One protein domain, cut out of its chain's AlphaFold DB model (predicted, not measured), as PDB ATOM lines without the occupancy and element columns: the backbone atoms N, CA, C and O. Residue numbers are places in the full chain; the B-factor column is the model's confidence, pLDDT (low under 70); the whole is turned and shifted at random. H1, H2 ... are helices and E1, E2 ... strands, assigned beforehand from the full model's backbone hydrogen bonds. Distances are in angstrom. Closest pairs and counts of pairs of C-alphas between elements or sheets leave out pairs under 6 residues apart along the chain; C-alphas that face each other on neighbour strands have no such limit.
ATOM      1  N   ILE A   3     230.481 227.686 100.444       84.62
ATOM      2  CA  ILE A   3     230.153 228.925 101.149       84.62
ATOM      3  C   ILE A   3     231.461 229.661 101.384       84.62
ATOM      4  O   ILE A   3     232.310 229.190 102.136       84.62
ATOM      5  N   ALA A   4     231.629 230.796 100.723       85.06
ATOM      6  CA  ALA A   4     232.756 231.688 100.937       85.06
ATOM      7  C   ALA A   4     232.331 232.844 101.844       85.06
ATOM      8  O   ALA A   4     231.158 233.229 101.845       85.06
ATOM      9  N   HIS A   5     233.265 233.409 102.600       87.94
ATOM     10  CA  HIS A   5     233.025 234.634 103.348       87.94
ATOM     11  C   HIS A   5     234.132 235.658 103.137       87.94
ATOM     12  O   HIS A   5     235.303 235.307 103.016       87.94
ATOM     13  N   ARG A   6     233.746 236.934 103.178       88.19
ATOM     14  CA  ARG A   6     234.663 238.076 103.143       88.19
ATOM     15  C   ARG A   6     234.272 239.130 104.163       88.19
ATOM     16  O   ARG A   6     233.091 239.315 104.464       88.19
ATOM     17  N   LYS A   7     235.263 239.844 104.686       87.44
ATOM     18  CA  LYS A   7     235.052 240.949 105.627       87.44
ATOM     19  C   LYS A   7     234.573 242.200 104.888       87.44
ATOM     20  O   LYS A   7     235.049 242.495 103.793       87.44
ATOM     21  N   LEU A   8     233.634 242.938 105.477       85.75
ATOM     22  CA  LEU A   8     233.201 244.223 104.929       85.75
ATOM     23  C   LEU A   8     234.296 245.296 105.097       85.75
ATOM     24  O   LEU A   8     234.993 245.286 106.118       85.75
ATOM     25  N   PRO A   9     234.440 246.240 104.143       83.31
ATOM     26  CA  PRO A   9     235.488 247.269 104.182       83.31
ATOM     27  C   PRO A   9     235.418 248.195 105.401       83.31
ATOM     28  O   PRO A   9     236.441 248.683 105.871       83.31
ATOM     29  N   ASP A  10     234.218 248.420 105.931       83.25
ATOM     30  CA  ASP A  10     233.964 249.231 107.128       83.25
ATOM     31  C   ASP A  10     234.260 248.482 108.443       83.25
ATOM     32  O   ASP A  10     234.126 249.042 109.531       83.25
ATOM     33  N   GLY A  11     234.640 247.201 108.365       73.38
ATOM     34  CA  GLY A  11     234.842 246.334 109.522       73.38
ATOM     35  C   GLY A  11     233.558 245.999 110.289       73.38
ATOM     36  O   GLY A  11     233.641 245.373 111.347       73.38
ATOM     37  N   GLY A  12     232.386 246.378 109.769       79.06
ATOM     38  CA  GLY A  12     231.082 246.226 110.413       79.06
ATOM     39  C   GLY A  12     230.532 244.799 110.396       79.06
ATOM     40  O   GLY A  12     229.557 244.509 111.090       79.06
ATOM     41  N   GLY A  13     231.148 243.886 109.640       85.62
ATOM     42  CA  GLY A  13     230.723 242.490 109.577       85.62
ATOM     43  C   GLY A  13     231.341 241.696 108.432       85.62
ATOM     44  O   GLY A  13     232.421 242.019 107.937       85.62
ATOM     45  N   TYR A  14     230.634 240.639 108.030       86.12
ATOM     46  CA  TYR A  14     231.040 239.701 106.984       86.12
ATOM     47  C   TYR A  14     229.894 239.481 105.997       86.12
ATOM     48  O   TYR A  14     228.724 239.496 106.384       86.12
ATOM     49  N   VAL A  15     230.242 239.250 104.733       87.75
ATOM     50  CA  VAL A  15     229.320 238.816 103.678       87.75
ATOM     51  C   VAL A  15     229.632 237.372 103.338       87.75
ATOM     52  O   VAL A  15     230.800 237.023 103.183       87.75
ATOM     53  N   PHE A  16     228.587 236.560 103.212       85.56
ATOM     54  CA  PHE A  16     228.688 235.154 102.846       85.56
ATOM     55  C   PHE A  16     228.089 234.939 101.463       85.56
ATOM     56  O   PHE A  16     226.952 235.336 101.207       85.56
ATOM     57  N   THR A  17     228.852 234.284 100.599       84.69
ATOM     58  CA  THR A  17     228.460 233.954  99.232       84.69
ATOM     59  C   THR A  17     228.293 232.446  99.130       84.69
ATOM     60  O   THR A  17     229.215 231.691  99.437       84.69
ATOM     61  N   ILE A  18     227.117 232.004  98.692       82.19
ATOM     62  CA  ILE A  18     226.793 230.586  98.514       82.19
ATOM     63  C   ILE A  18     226.823 230.285  97.018       82.19
ATOM     64  O   ILE A  18     226.159 230.963  96.236       82.19
ATOM     65  N   GLN A  19     227.590 229.275  96.620       78.69
ATOM     66  CA  GLN A  19     227.757 228.874  95.226       78.69
ATOM     67  C   GLN A  19     227.473 227.379  95.042       78.69
ATOM     68  O   GLN A  19     227.864 226.533  95.858       78.69
ATOM     69  N   SER A  20     226.798 227.046  93.938       75.19
ATOM     70  CA  SER A  20     226.646 225.657  93.495       75.19
ATOM     71  C   SER A  20     227.993 225.111  93.024       75.19
ATOM     72  O   SER A  20     228.749 225.807  92.352       75.19
ATOM     73  N   SER A  21     228.297 223.860  93.371       70.94
ATOM     74  CA  SER A  21     229.536 223.189  92.952       70.94
ATOM     75  C   SER A  21     229.427 222.514  91.586       70.94
ATOM     76  O   SER A  21     230.445 222.166  91.005       70.94
ATOM     77  N   THR A  22     228.211 222.299  91.084       66.00
ATOM     78  CA  THR A  22     227.957 221.474  89.893       66.00
ATOM     79  C   THR A  22     227.471 222.279  88.692       66.00
ATOM     80  O   THR A  22     227.101 221.680  87.690       66.00
ATOM     81  N   ALA A  23     227.455 223.618  88.771       60.41
ATOM     82  CA  ALA A  23     226.930 224.554  87.760       60.41
ATOM     83  C   ALA A  23     225.458 224.336  87.329       60.41
ATOM     84  O   ALA A  23     224.871 225.222  86.715       60.41
ATOM     85  N   GLY A  24     224.837 223.208  87.691       59.66
ATOM     86  CA  GLY A  24     223.428 222.923  87.482       59.66
ATOM     87  C   GLY A  24     222.567 223.903  88.266       59.66
ATOM     88  O   GLY A  24     222.672 224.015  89.492       59.66
ATOM     89  N   THR A  25     221.738 224.644  87.545       55.28
ATOM     90  CA  THR A  25     220.711 225.509  88.114       55.28
ATOM     91  C   THR A  25     219.580 224.659  88.676       55.28
ATOM     92  O   THR A  25     219.041 223.804  87.976       55.28
ATOM     93  N   LEU A  26     219.179 224.923  89.920       55.47
ATOM     94  CA  LEU A  26     217.877 224.480  90.412       55.47
ATOM     95  C   LEU A  26     216.801 225.257  89.646       55.47
ATOM     96  O   LEU A  26     216.826 226.489  89.630       55.47
ATOM     97  N   ALA A  27     215.880 224.549  88.992       49.12
ATOM     98  CA  ALA A  27     214.724 225.172  88.364       49.12
ATOM     99  C   ALA A  27     213.763 225.671  89.457       49.12
ATOM    100  O   ALA A  27     213.388 224.926  90.359       49.12
ATOM    101  N   GLY A  28     213.389 226.946  89.399       59.06
ATOM    102  CA  GLY A  28     212.512 227.596  90.371       59.06
ATOM    103  C   GLY A  28     212.485 229.104  90.150       59.06
ATOM    104  O   GLY A  28     213.247 229.620  89.332       59.06
ATOM    105  N   SER A  29     211.616 229.825  90.867       55.44
ATOM    106  CA  SER A  29     211.603 231.292  90.815       55.44
ATOM    107  C   SER A  29     212.985 231.820  91.191       55.44
ATOM    108  O   SER A  29     213.409 231.706  92.341       55.44
ATOM    109  N   ALA A  30     213.702 232.352  90.202       55.94
ATOM    110  CA  ALA A  30     215.045 232.863  90.394       55.94
ATOM    111  C   ALA A  30     214.985 234.044  91.364       55.94
ATOM    112  O   ALA A  30     214.383 235.084  91.099       55.94
ATOM    113  N   TRP A  31     215.606 233.866  92.519       66.62
ATOM    114  CA  TRP A  31     215.870 234.950  93.442       66.62
ATOM    115  C   TRP A  31     216.966 235.791  92.794       66.62
ATOM    116  O   TRP A  31     218.004 235.245  92.430       66.62
ATOM    117  N   ASP A  32     216.761 237.101  92.656       69.00
ATOM    118  CA  ASP A  32     217.837 238.008  92.243       69.00
ATOM    119  C   ASP A  32     219.046 237.834  93.193       69.00
ATOM    120  O   ASP A  32     218.904 238.101  94.399       69.00
ATOM    121  N   PRO A  33     220.202 237.353  92.696       66.00
ATOM    122  CA  PRO A  33     221.375 237.072  93.518       66.00
ATOM    123  C   PRO A  33     222.062 238.347  94.026       66.00
ATOM    124  O   PRO A  33     222.889 238.268  94.932       66.00
ATOM    125  N   SER A  34     221.731 239.519  93.471       70.81
ATOM    126  CA  SER A  34     222.317 240.801  93.874       70.81
ATOM    127  C   SER A  34     221.733 241.362  95.178       70.81
ATOM    128  O   SER A  34     222.329 242.245  95.798       70.81
ATOM    129  N   VAL A  35     220.592 240.834  95.635       78.19
ATOM    130  CA  VAL A  35     219.878 241.341  96.814       78.19
ATOM    131  C   VAL A  35     220.199 240.490  98.053       78.19
ATOM    132  O   VAL A  35     219.918 239.287  98.048       78.19
ATOM    133  N   PRO A  36     220.709 241.078  99.157       74.44
ATOM    134  CA  PRO A  36     220.932 240.356 100.409       74.44
ATOM    135  C   PRO A  36     219.636 239.735 100.949       74.44
ATOM    136  O   PRO A  36     218.664 240.441 101.213       74.44
ATOM    137  N   ARG A  37     219.622 238.410 101.137       77.50
ATOM    138  CA  ARG A  37     218.410 237.658 101.526       77.50
ATOM    139  C   ARG A  37     218.242 237.452 103.023       77.50
ATOM    140  O   ARG A  37     217.129 237.248 103.491       77.50
ATOM    141  N   MET A  38     219.334 237.501 103.773       80.81
ATOM    142  CA  MET A  38     219.332 237.182 105.192       80.81
ATOM    143  C   MET A  38     220.371 238.029 105.920       80.81
ATOM    144  O   MET A  38     221.464 238.266 105.408       80.81
ATOM    145  N   ARG A  39     220.028 238.472 107.130       83.62
ATOM    146  CA  ARG A  39     220.977 239.045 108.085       83.62
ATOM    147  C   ARG A  39     221.025 238.133 109.296       83.62
ATOM    148  O   ARG A  39     219.990 237.826 109.877       83.62
ATOM    149  N   LEU A  40     222.228 237.718 109.664       82.69
ATOM    150  CA  LEU A  40     222.465 236.887 110.833       82.69
ATOM    151  C   LEU A  40     223.215 237.702 111.876       82.69
ATOM    152  O   LEU A  40     224.142 238.445 111.553       82.69
ATOM    153  N   ARG A  41     222.812 237.544 113.134       84.00
ATOM    154  CA  ARG A  41     223.541 238.073 114.281       84.00
ATOM    155  C   ARG A  41     224.135 236.895 115.030       84.00
ATOM    156  O   ARG A  41     223.390 236.067 115.545       84.00
ATOM    157  N   ASP A  42     225.458 236.837 115.091       81.00
ATOM    158  CA  ASP A  42     226.136 235.871 115.950       81.00
ATOM    159  C   ASP A  42     225.924 236.268 117.417       81.00
ATOM    160  O   ASP A  42     226.213 237.400 117.814       81.00
ATOM    161  N   THR A  43     225.359 235.356 118.201       82.25
ATOM    162  CA  THR A  43     225.073 235.539 119.628       82.25
ATOM    163  C   THR A  43     226.058 234.788 120.522       82.25
ATOM    164  O   THR A  43     225.907 234.832 121.744       82.25
ATOM    165  N   LYS A  44     227.073 234.109 119.958       80.69
ATOM    166  CA  LYS A  44     228.055 233.345 120.737       80.69
ATOM    167  C   LYS A  44     228.856 234.283 121.658       80.69
ATOM    168  O   LYS A  44     229.574 235.155 121.166       80.69
ATOM    169  N   PRO A  45     228.797 234.096 122.990       70.44
ATOM    170  CA  PRO A  45     229.383 235.029 123.956       70.44
ATOM    171  C   PRO A  45     230.920 235.012 123.982       70.44
ATOM    172  O   PRO A  45     231.535 235.963 124.450       70.44
ATOM    173  N   THR A  46     231.551 233.943 123.490       72.81
ATOM    174  CA  THR A  46     233.000 233.702 123.592       72.81
ATOM    175  C   THR A  46     233.774 233.960 122.299       72.81
ATOM    176  O   THR A  46     234.980 233.712 122.251       72.81
ATOM    177  N   ARG A  47     233.126 234.453 121.235       74.25
ATOM    178  CA  ARG A  47     233.824 234.711 119.972       74.25
ATOM    179  C   ARG A  47     234.763 235.908 120.114       74.25
ATOM    180  O   ARG A  47     234.343 236.991 120.526       74.25
ATOM    181  N   LYS A  48     236.035 235.733 119.738       72.38
ATOM    182  CA  LYS A  48     236.994 236.840 119.730       72.38
ATOM    183  C   LYS A  48     236.595 237.857 118.666       72.38
ATOM    184  O   LYS A  48     236.172 237.524 117.557       72.38
ATOM    185  N   ARG A  49     236.740 239.131 119.015       68.50
ATOM    186  CA  ARG A  49     236.452 240.248 118.117       68.50
ATOM    187  C   ARG A  49     237.388 240.176 116.906       68.50
ATOM    188  O   ARG A  49     238.583 240.389 117.056       68.50
ATOM    189  N   GLY A  50     236.829 239.923 115.724       70.25
ATOM    190  CA  GLY A  50     237.576 239.893 114.462       70.25
ATOM    191  C   GLY A  50     237.757 238.512 113.830       70.25
ATOM    192  O   GLY A  50     238.126 238.470 112.660       70.25
ATOM    193  N   ASP A  51     237.442 237.421 114.532       78.25
ATOM    194  CA  ASP A  51     237.340 236.094 113.904       78.25
ATOM    195  C   ASP A  51     236.078 236.059 113.036       78.25
ATOM    196  O   ASP A  51     235.093 236.660 113.465       78.25
ATOM    197  N   PRO A  52     236.036 235.407 111.862       77.50
ATOM    198  CA  PRO A  52     234.810 235.261 111.076       77.50
ATOM    199  C   PRO A  52     233.768 234.364 111.780       77.50
ATOM    200  O   PRO A  52     234.135 233.482 112.556       77.50
ATOM    201  N   PRO A  53     232.454 234.574 111.553       80.44
ATOM    202  CA  PRO A  53     231.430 233.648 112.027       80.44
ATOM    203  C   PRO A  53     231.537 232.334 111.260       80.44
ATOM    204  O   PRO A  53     231.618 232.354 110.035       80.44
ATOM    205  N   GLU A  54     231.438 231.209 111.959       82.62
ATOM    206  CA  GLU A  54     231.219 229.919 111.312       82.62
ATOM    207  C   GLU A  54     229.730 229.775 110.978       82.62
ATOM    208  O   GLU A  54     228.877 229.810 111.872       82.62
ATOM    209  N   LEU A  55     229.419 229.649 109.688       84.69
ATOM    210  CA  LEU A  55     228.069 229.415 109.190       84.69
ATOM    211  C   LEU A  55     227.992 228.081 108.463       84.69
ATOM    212  O   LEU A  55     228.774 227.813 107.555       84.69
ATOM    213  N   THR A  56     226.974 227.300 108.807       85.69
ATOM    214  CA  THR A  56     226.593 226.089 108.081       85.69
ATOM    215  C   THR A  56     225.312 226.372 107.310       85.69
ATOM    216  O   THR A  56     224.341 226.870 107.884       85.69
ATOM    217  N   VAL A  57     225.292 226.058 106.017       84.88
ATOM    218  CA  VAL A  57     224.069 226.101 105.208       84.88
ATOM    219  C   VAL A  57     223.760 224.692 104.750       84.88
ATOM    220  O   VAL A  57     224.629 223.992 104.242       84.88
ATOM    221  N   GLN A  58     222.501 224.301 104.905       87.12
ATOM    222  CA  GLN A  58     222.002 223.022 104.434       87.12
ATOM    223  C   GLN A  58     220.831 223.242 103.488       87.12
ATOM    224  O   GLN A  58     219.906 223.995 103.796       87.12
ATOM    225  N   ILE A  59     220.865 222.553 102.352       84.06
ATOM    226  CA  ILE A  59     219.726 222.455 101.445       84.06
ATOM    227  C   ILE A  59     218.971 221.193 101.828       84.06
ATOM    228  O   ILE A  59     219.515 220.088 101.772       84.06
ATOM    229  N   ARG A  60     217.720 221.379 102.237       87.19
ATOM    230  CA  ARG A  60     216.829 220.302 102.647       87.19
ATOM    231  C   ARG A  60     215.597 220.313 101.762       87.19
ATOM    232  O   ARG A  60     215.072 221.382 101.461       87.19
ATOM    233  N   CYS A  61     215.130 219.134 101.400       86.31
ATOM    234  CA  CYS A  61     213.793 218.933 100.862       86.31
ATOM    235  C   CYS A  61     213.130 217.811 101.652       86.31
ATOM    236  O   CYS A  61     213.784 217.130 102.453       86.31
ATOM    237  N   LYS A  62     211.838 217.604 101.434       87.75
ATOM    238  CA  LYS A  62     211.217 216.375 101.891       87.75
ATOM    239  C   LYS A  62     211.239 215.324 100.792       87.75
ATOM    240  O   LYS A  62     211.454 215.631  99.617       87.75
ATOM    241  N   ARG A  63     211.032 214.069 101.174       85.75
ATOM    242  CA  ARG A  63     210.963 212.957 100.231       85.75
ATOM    243  C   ARG A  63     209.784 213.110  99.263       85.75
ATOM    244  O   ARG A  63     209.954 212.726  98.104       85.75
ATOM    245  N   GLU A  64     208.657 213.699  99.676       84.69
ATOM    246  CA  GLU A  64     207.536 213.986  98.768       84.69
ATOM    247  C   GLU A  64     207.860 215.030  97.693       84.69
ATOM    248  O   GLU A  64     207.274 214.991  96.615       84.69
ATOM    249  N   ASP A  65     208.814 215.926  97.961       83.88
ATOM    250  CA  ASP A  65     209.215 216.989  97.034       83.88
ATOM    251  C   ASP A  65     210.173 216.472  95.943       83.88
ATOM    252  O   ASP A  65     210.457 217.171  94.968       83.88
ATOM    253  N   LEU A  66     210.701 215.251  96.099       78.94
ATOM    254  CA  LEU A  66     211.581 214.622  95.119       78.94
ATOM    255  C   LEU A  66     210.759 214.008  93.988       78.94
ATOM    256  O   LEU A  66     210.221 212.903  94.112       78.94
ATOM    257  N   HIS A  67     210.733 214.706  92.857       76.62
ATOM    258  CA  HIS A  67     210.209 214.159  91.616       76.62
ATOM    259  C   HIS A  67     211.280 213.311  90.925       76.62
ATOM    260  O   HIS A  67     212.314 213.825  90.501       76.62
ATOM    261  N   ILE A  68     211.054 211.999  90.867       71.75
ATOM    262  CA  ILE A  68     211.989 211.035  90.286       71.75
ATOM    263  C   ILE A  68     211.375 210.518  88.989       71.75
ATOM    264  O   ILE A  68     210.432 209.726  89.018       71.75
ATOM    265  N   GLU A  69     211.926 210.963  87.868       72.06
ATOM    266  CA  GLU A  69     211.517 210.562  86.521       72.06
ATOM    267  C   GLU A  69     212.585 209.653  85.879       72.06
ATOM    268  O   GLU A  69     213.698 209.523  86.392       72.06
ATOM    269  N   ASP A  70     212.229 208.989  84.775       65.69
ATOM    270  CA  ASP A  70     213.167 208.288  83.880       65.69
ATOM    271  C   ASP A  70     214.064 207.209  84.519       65.69
ATOM    272  O   ASP A  70     215.236 207.039  84.182       65.69
ATOM    273  N   ILE A  71     213.504 206.411  85.433       68.69
ATOM    274  CA  ILE A  71     214.227 205.309  86.083       68.69
ATOM    275  C   ILE A  71     214.542 204.196  85.065       68.69
ATOM    276  O   ILE A  71     213.672 203.393  84.711       68.69
ATOM    277  N   VAL A  72     215.809 204.093  84.656       68.38
ATOM    278  CA  VAL A  72     216.321 203.008  83.805       68.38
ATOM    279  C   VAL A  72     217.057 201.980  84.659       68.38
ATOM    280  O   VAL A  72     218.113 202.253  85.225       68.38
ATOM    281  N   ILE A  73     216.512 200.766  84.738       66.06
ATOM    282  CA  ILE A  73     217.168 199.641  85.412       66.06
ATOM    283  C   ILE A  73     217.880 198.813  84.348       66.06
ATOM    284  O   ILE A  73     217.232 198.195  83.506       66.06
ATOM    285  N   VAL A  74     219.214 198.832  84.388       65.81
ATOM    286  CA  VAL A  74     220.083 198.206  83.376       65.81
ATOM    287  C   VAL A  74     219.979 196.672  83.391       65.81
ATOM    288  O   VAL A  74     220.160 196.044  82.352       65.81
ATOM    289  N   ASP A  75     219.612 196.066  84.525       62.50
ATOM    290  CA  ASP A  75     219.462 194.612  84.665       62.50
ATOM    291  C   ASP A  75     217.990 194.214  84.886       62.50
ATOM    292  O   ASP A  75     217.492 194.071  86.005       62.50
ATOM    293  N   ALA A  76     217.243 194.115  83.785       55.19
ATOM    294  CA  ALA A  76     215.797 193.879  83.792       55.19
ATOM    295  C   ALA A  76     215.392 192.416  84.078       55.19
ATOM    296  O   ALA A  76     214.200 192.123  84.186       55.19
ATOM    297  N   THR A  77     216.350 191.493  84.230       57.25
ATOM    298  CA  THR A  77     216.066 190.063  84.466       57.25
ATOM    299  C   THR A  77     215.316 189.802  85.779       57.25
ATOM    300  O   THR A  77     214.568 188.832  85.880       57.25
ATOM    301  N   ILE A  78     215.422 190.710  86.755       54.06
ATOM    302  CA  ILE A  78     214.830 190.586  88.100       54.06
ATOM    303  C   ILE A  78     213.366 191.092  88.152       54.06
ATOM    304  O   ILE A  78     212.664 190.919  89.146       54.06
ATOM    305  N   LEU A  79     212.859 191.704  87.076       53.75
ATOM    306  CA  LEU A  79     211.647 192.534  87.106       53.75
ATOM    307  C   LEU A  79     210.441 191.959  86.333       53.75
ATOM    308  O   LEU A  79     209.405 192.605  86.240       53.75
ATOM    309  N   ASN A  80     210.496 190.731  85.820       47.66
ATOM    310  CA  ASN A  80     209.426 190.154  84.987       47.66
ATOM    311  C   ASN A  80     208.203 189.600  85.761       47.66
ATOM    312  O   ASN A  80     207.706 188.519  85.456       47.66
ATOM    313  N   GLY A  81     207.666 190.330  86.741       47.28
ATOM    314  CA  GLY A  81     206.425 189.942  87.425       47.28
ATOM    315  C   GLY A  81     205.663 191.151  87.958       47.28
ATOM    316  O   GLY A  81     206.256 191.981  88.633       47.28
ATOM    317  N   GLY A  82     204.359 191.247  87.672       47.31
ATOM    318  CA  GLY A  82     203.455 192.405  87.850       47.31
ATOM    319  C   GLY A  82     203.375 193.121  89.217       47.31
ATOM    320  O   GLY A  82     202.560 194.022  89.365       47.31
ATOM    321  N   LEU A  83     204.248 192.816  90.182       49.31
ATOM    322  CA  LEU A  83     204.553 193.593  91.402       49.31
ATOM    323  C   LEU A  83     205.568 194.743  91.159       49.31
ATOM    324  O   LEU A  83     206.225 195.251  92.071       49.31
ATOM    325  N   LEU A  84     205.705 195.151  89.901       54.44
ATOM    326  CA  LEU A  84     206.814 195.916  89.335       54.44
ATOM    327  C   LEU A  84     207.037 197.327  89.895       54.44
ATOM    328  O   LEU A  84     208.156 197.823  89.832       54.44
ATOM    329  N   SER A  85     206.016 197.985  90.447       66.19
ATOM    330  CA  SER A  85     206.152 199.374  90.914       66.19
ATOM    331  C   SER A  85     206.945 199.478  92.216       66.19
ATOM    332  O   SER A  85     207.843 200.308  92.335       66.19
ATOM    333  N   ARG A  86     206.645 198.616  93.195       72.81
ATOM    334  CA  ARG A  86     207.203 198.739  94.549       72.81
ATOM    335  C   ARG A  86     208.675 198.344  94.602       72.81
ATOM    336  O   ARG A  86     209.469 199.038  95.221       72.81
ATOM    337  N   ASN A  87     209.063 197.278  93.902       75.50
ATOM    338  CA  ASN A  87     210.468 196.858  93.848       75.50
ATOM    339  C   ASN A  87     211.344 197.892  93.126       75.50
ATOM    340  O   ASN A  87     212.475 198.129  93.542       75.50
ATOM    341  N   LYS A  88     210.809 198.555  92.091       75.31
ATOM    342  CA  LYS A  88     211.483 199.679  91.427       75.31
ATOM    343  C   LYS A  88     211.637 200.880  92.360       75.31
ATOM    344  O   LYS A  88     212.728 201.429  92.441       75.31
ATOM    345  N   GLN A  89     210.585 201.245  93.093       75.69
ATOM    346  CA  GLN A  89     210.638 202.318  94.095       75.69
ATOM    347  C   GLN A  89     211.692 202.035  95.169       75.69
ATOM    348  O   GLN A  89     212.535 202.887  95.424       75.69
ATOM    349  N   ILE A  90     211.722 200.815  95.712       81.94
ATOM    350  CA  ILE A  90     212.730 200.410  96.700       81.94
ATOM    351  C   ILE A  90     214.140 200.506  96.108       81.94
ATOM    352  O   ILE A  90     215.036 201.039  96.756       81.94
ATOM    353  N   ALA A  91     214.360 200.022  94.882       82.62
ATOM    354  CA  ALA A  91     215.674 200.088  94.238       82.62
ATOM    355  C   ALA A  91     216.161 201.536  94.066       82.62
ATOM    356  O   ALA A  91     217.318 201.842  94.348       82.62
ATOM    357  N   VAL A  92     215.262 202.432  93.661       83.00
ATOM    358  CA  VAL A  92     215.531 203.868  93.533       83.00
ATOM    359  C   VAL A  92     215.830 204.506  94.885       83.00
ATOM    360  O   VAL A  92     216.800 205.246  95.006       83.00
ATOM    361  N   GLU A  93     215.044 204.199  95.914       84.94
ATOM    362  CA  GLU A  93     215.284 204.695  97.273       84.94
ATOM    363  C   GLU A  93     216.645 204.236  97.795       84.94
ATOM    364  O   GLU A  93     217.406 205.044  98.322       84.94
ATOM    365  N   GLN A  94     217.009 202.966  97.596       86.44
ATOM    366  CA  GLN A  94     218.332 202.476  97.983       86.44
ATOM    367  C   GLN A  94     219.454 203.138  97.178       86.44
ATOM    368  O   GLN A  94     220.510 203.426  97.742       86.44
ATOM    369  N   TYR A  95     219.234 203.414  95.892       86.50
ATOM    370  CA  TYR A  95     220.193 204.142  95.065       86.50
ATOM    371  C   TYR A  95     220.404 205.573  95.577       86.50
ATOM    372  O   TYR A  95     221.534 205.948  95.875       86.50
ATOM    373  N   ILE A  96     219.329 206.338  95.779       85.50
ATOM    374  CA  ILE A  96     219.399 207.705  96.316       85.50
ATOM    375  C   ILE A  96     220.074 207.702  97.689       85.50
ATOM    376  O   ILE A  96     220.982 208.492  97.935       85.50
ATOM    377  N   LYS A  97     219.686 206.774  98.571       89.06
ATOM    378  CA  LYS A  97     220.302 206.623  99.892       89.06
ATOM    379  C   LYS A  97     221.803 206.370  99.786       89.06
ATOM    380  O   LYS A  97     222.574 206.999 100.504       89.06
ATOM    381  N   LYS A  98     222.225 205.471  98.894       89.88
ATOM    382  CA  LYS A  98     223.641 205.181  98.645       89.88
ATOM    383  C   LYS A  98     224.389 206.428  98.172       89.88
ATOM    384  O   LYS A  98     225.453 206.714  98.715       89.88
ATOM    385  N   GLU A  99     223.843 207.166  97.209       87.31
ATOM    386  CA  GLU A  99     224.473 208.381  96.678       87.31
ATOM    387  C   GLU A  99     224.611 209.461  97.761       87.31
ATOM    388  O   GLU A  99     225.710 209.968  97.976       87.31
ATOM    389  N   ILE A 100     223.553 209.745  98.528       86.88
ATOM    390  CA  ILE A 100     223.583 210.738  99.619       86.88
ATOM    391  C   ILE A 100     224.623 210.360 100.682       86.88
ATOM    392  O   ILE A 100     225.430 211.196 101.091       86.88
ATOM    393  N   LEU A 101     224.653 209.088 101.090       88.69
ATOM    394  CA  LEU A 101     225.644 208.595 102.048       88.69
ATOM    395  C   LEU A 101     227.072 208.663 101.491       88.69
ATOM    396  O   LEU A 101     227.998 208.973 102.237       88.69
ATOM    397  N   SER A 102     227.266 208.417 100.191       87.88
ATOM    398  CA  SER A 102     228.580 208.529  99.540       87.88
ATOM    399  C   SER A 102     229.115 209.966  99.528       87.88
ATOM    400  O   SER A 102     230.325 210.175  99.578       87.88
ATOM    401  N   MET A 103     228.215 210.954  99.552       84.00
ATOM    402  CA  MET A 103     228.541 212.375  99.705       84.00
ATOM    403  C   MET A 103     228.803 212.770 101.170       84.00
ATOM    404  O   MET A 103     229.073 213.937 101.446       84.00
ATOM    405  N   GLY A 104     228.714 211.825 102.114       85.88
ATOM    406  CA  GLY A 104     228.891 212.064 103.549       85.88
ATOM    407  C   GLY A 104     227.695 212.742 104.222       85.88
ATOM    408  O   GLY A 104     227.811 213.195 105.360       85.88
ATOM    409  N   LEU A 105     226.552 212.831 103.537       86.88
ATOM    410  CA  LEU A 105     225.344 213.459 104.062       86.88
ATOM    411  C   LEU A 105     224.480 212.421 104.790       86.88
ATOM    412  O   LEU A 105     224.381 211.271 104.351       86.88
ATOM    413  N   PRO A 106     223.819 212.790 105.899       85.62
ATOM    414  CA  PRO A 106     222.902 211.882 106.564       85.62
ATOM    415  C   PRO A 106     221.656 211.679 105.693       85.62
ATOM    416  O   PRO A 106     221.059 212.634 105.194       85.62
ATOM    417  N   CYS A 107     221.238 210.424 105.552       83.25
ATOM    418  CA  CYS A 107     220.014 210.055 104.851       83.25
ATOM    419  C   CYS A 107     219.092 209.288 105.800       83.25
ATOM    420  O   CYS A 107     219.470 208.232 106.314       83.25
ATOM    421  N   GLY A 108     217.890 209.825 106.022       82.19
ATOM    422  CA  GLY A 108     216.835 209.156 106.780       82.19
ATOM    423  C   GLY A 108     216.225 207.968 106.033       82.19
ATOM    424  O   GLY A 108     216.740 207.504 105.010       82.19
ATOM    425  N   ASP A 109     215.111 207.468 106.559       86.44
ATOM    426  CA  ASP A 109     214.316 206.443 105.892       86.44
ATOM    427  C   ASP A 109     213.528 207.057 104.726       86.44
ATOM    428  O   ASP A 109     212.553 207.766 104.941       86.44
ATOM    429  N   LEU A 110     213.952 206.795 103.486       85.56
ATOM    430  CA  LEU A 110     213.290 207.317 102.282       85.56
ATOM    431  C   LEU A 110     211.954 206.630 101.965       85.56
ATOM    432  O   LEU A 110     211.278 207.071 101.034       85.56
ATOM    433  N   SER A 111     211.588 205.580 102.710       84.50
ATOM    434  CA  SER A 111     210.257 204.975 102.623       84.50
ATOM    435  C   SER A 111     209.196 205.796 103.364       84.50
ATOM    436  O   SER A 111     208.007 205.685 103.055       84.50
ATOM    437  N   ASP A 112     209.611 206.664 104.297       87.38
ATOM    438  CA  ASP A 112     208.749 207.691 104.870       87.38
ATOM    439  C   ASP A 112     208.659 208.873 103.898       87.38
ATOM    440  O   ASP A 112     209.640 209.560 103.600       87.38
ATOM    441  N   VAL A 113     207.445 209.113 103.406       83.25
ATOM    442  CA  VAL A 113     207.140 210.176 102.449       83.25
ATOM    443  C   VAL A 113     207.527 211.548 102.994       83.25
ATOM    444  O   VAL A 113     207.978 212.370 102.209       83.25
ATOM    445  N   PHE A 114     207.442 211.767 104.311       86.19
ATOM    446  CA  PHE A 114     207.757 213.044 104.959       86.19
ATOM    447  C   PHE A 114     209.197 213.136 105.471       86.19
ATOM    448  O   PHE A 114     209.559 214.106 106.149       86.19
ATOM    449  N   ALA A 115     210.035 212.146 105.154       87.81
ATOM    450  CA  ALA A 115     211.427 212.149 105.561       87.81
ATOM    451  C   ALA A 115     212.153 213.385 105.021       87.81
ATOM    452  O   ALA A 115     212.056 213.740 103.845       87.81
ATOM    453  N   THR A 116     212.924 214.035 105.892       89.38
ATOM    454  CA  THR A 116     213.803 215.133 105.485       89.38
ATOM    455  C   THR A 116     215.053 214.570 104.825       89.38
ATOM    456  O   THR A 116     215.755 213.741 105.407       89.38
ATOM    457  N   VAL A 117     215.360 215.072 103.633       87.44
ATOM    458  CA  VAL A 117     216.535 214.698 102.850       87.44
ATOM    459  C   VAL A 117     217.477 215.894 102.773       87.44
ATOM    460  O   VAL A 117     217.073 216.988 102.372       87.44
ATOM    461  N   ILE A 118     218.736 215.702 103.173       89.38
ATOM    462  CA  ILE A 118     219.779 216.725 103.033       89.38
ATOM    463  C   ILE A 118     220.459 216.525 101.682       89.38
ATOM    464  O   ILE A 118     221.127 215.520 101.465       89.38
ATOM    465  N   LEU A 119     220.277 217.487 100.779       83.19
ATOM    466  CA  LEU A 119     220.821 217.444  99.416       83.19
ATOM    467  C   LEU A 119     222.214 218.068  99.327       83.19
ATOM    468  O   LEU A 119     223.007 217.723  98.455       83.19
ATOM    469  N   ALA A 120     222.505 219.019 100.211       83.25
ATOM    470  CA  ALA A 120     223.812 219.639 100.311       83.25
ATOM    471  C   ALA A 120     224.039 220.178 101.720       83.25
ATOM    472  O   ALA A 120     223.131 220.747 102.328       83.25
ATOM    473  N   ASP A 121     225.277 220.063 102.183       87.44
ATOM    474  CA  ASP A 121     225.798 220.714 103.377       87.44
ATOM    475  C   ASP A 121     227.103 221.421 102.996       87.44
ATOM    476  O   ASP A 121     227.871 220.930 102.162       87.44
ATOM    477  N   ALA A 122     227.324 222.608 103.545       86.06
ATOM    478  CA  ALA A 122     228.609 223.273 103.488       86.06
ATOM    479  C   ALA A 122     228.802 224.151 104.723       86.06
ATOM    480  O   ALA A 122     227.864 224.757 105.248       86.06
ATOM    481  N   VAL A 123     230.061 224.261 105.130       86.25
ATOM    482  CA  VAL A 123     230.524 225.177 106.169       86.25
ATOM    483  C   VAL A 123     231.265 226.331 105.499       86.25
ATOM    484  O   VAL A 123     231.923 226.155 104.472       86.25
ATOM    485  N   SER A 124     231.124 227.531 106.051       84.44
ATOM    486  CA  SER A 124     231.778 228.735 105.552       84.44
ATOM    487  C   SER A 124     233.299 228.632 105.623       84.44
ATOM    488  O   SER A 124     233.855 228.428 106.700       84.44
ATOM    489  N   VAL A 125     233.962 228.888 104.497       82.94
ATOM    490  CA  VAL A 125     235.422 229.009 104.376       82.94
ATOM    491  C   VAL A 125     235.803 230.417 103.923       82.94
ATOM    492  O   VAL A 125     234.980 231.120 103.334       82.94
ATOM    493  N   GLU A 126     237.023 230.853 104.220       79.38
ATOM    494  CA  GLU A 126     237.510 232.176 103.816       79.38
ATOM    495  C   GLU A 126     237.656 232.261 102.286       79.38
ATOM    496  O   GLU A 126     238.142 231.330 101.629       79.38
ATOM    497  N   GLU A 127     237.174 233.361 101.705       77.12
ATOM    498  CA  GLU A 127     237.352 233.662 100.283       77.12
ATOM    499  C   GLU A 127     238.834 233.984 100.020       77.12
ATOM    500  O   GLU A 127     239.388 234.868 100.667       77.12
TER     501      GLU A 127
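What this domain is: This is residues 3 to 127 of the 128 residues of an uncharacterized protein of Ensifer sp. YR511 (UniProt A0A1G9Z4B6). This long rod has little regular structure: a curled sheet fills one half, the hairpin E1-E2 at its end and the ribbon E3-E4 reaching the middle, while H1 and loops make the other half. Residues 22 to 32 stick out. The 125 printed residues hold E1, E2, E3, H1, E4 in chain order; the mixed sheet runs E2 E1 E4 E3. The class is mixed, helices and strands, with 48 residues in named elements; the whole is only just loose, close to extended, radius of gyration of the C-alphas 20.3 A, spans 68 by 32 by 23 A.

How they stand to each other: E4, residues 116 to 126, bends by 53 degrees at 119. Its residues 116 to 123 pair antiparallel with E3, residues 56 to 62 (N 59 to O 120, 2.9 A); residues 124 to 126 pair parallel with E1, residues 3 to 7 (N 5 to O 125, 3.0 A). E2, residues 14 to 19, forms an antiparallel hairpin with E1 (N 4 to O 17, 2.9 A). H1, residues 84 to 102, only grazes the sheet with residues 96 to 100; its closest C-alphas to E4 are Ile 100 and Leu 119, 7.3 A. In H1, 14 of 15 O i to N i+4 pairs are within hydrogen-bond range.

Where its parts are: E1 begins at C-alpha 3 (230.153, 228.925, 101.149); E4, 29.2 A long, ends at C-alpha 126 (237.510, 232.176, 103.816). H1 measures 27.1 A.

The domain as a whole: The farthest C-alphas, Asp 10 and Gly 81, are 68.3 A apart. The printed part has no cut. The links E2 to E3, E3 to H1 and H1 to E4 are long. pLDDT is under 70 at residues 22 to 33, 49 and 70 to 85.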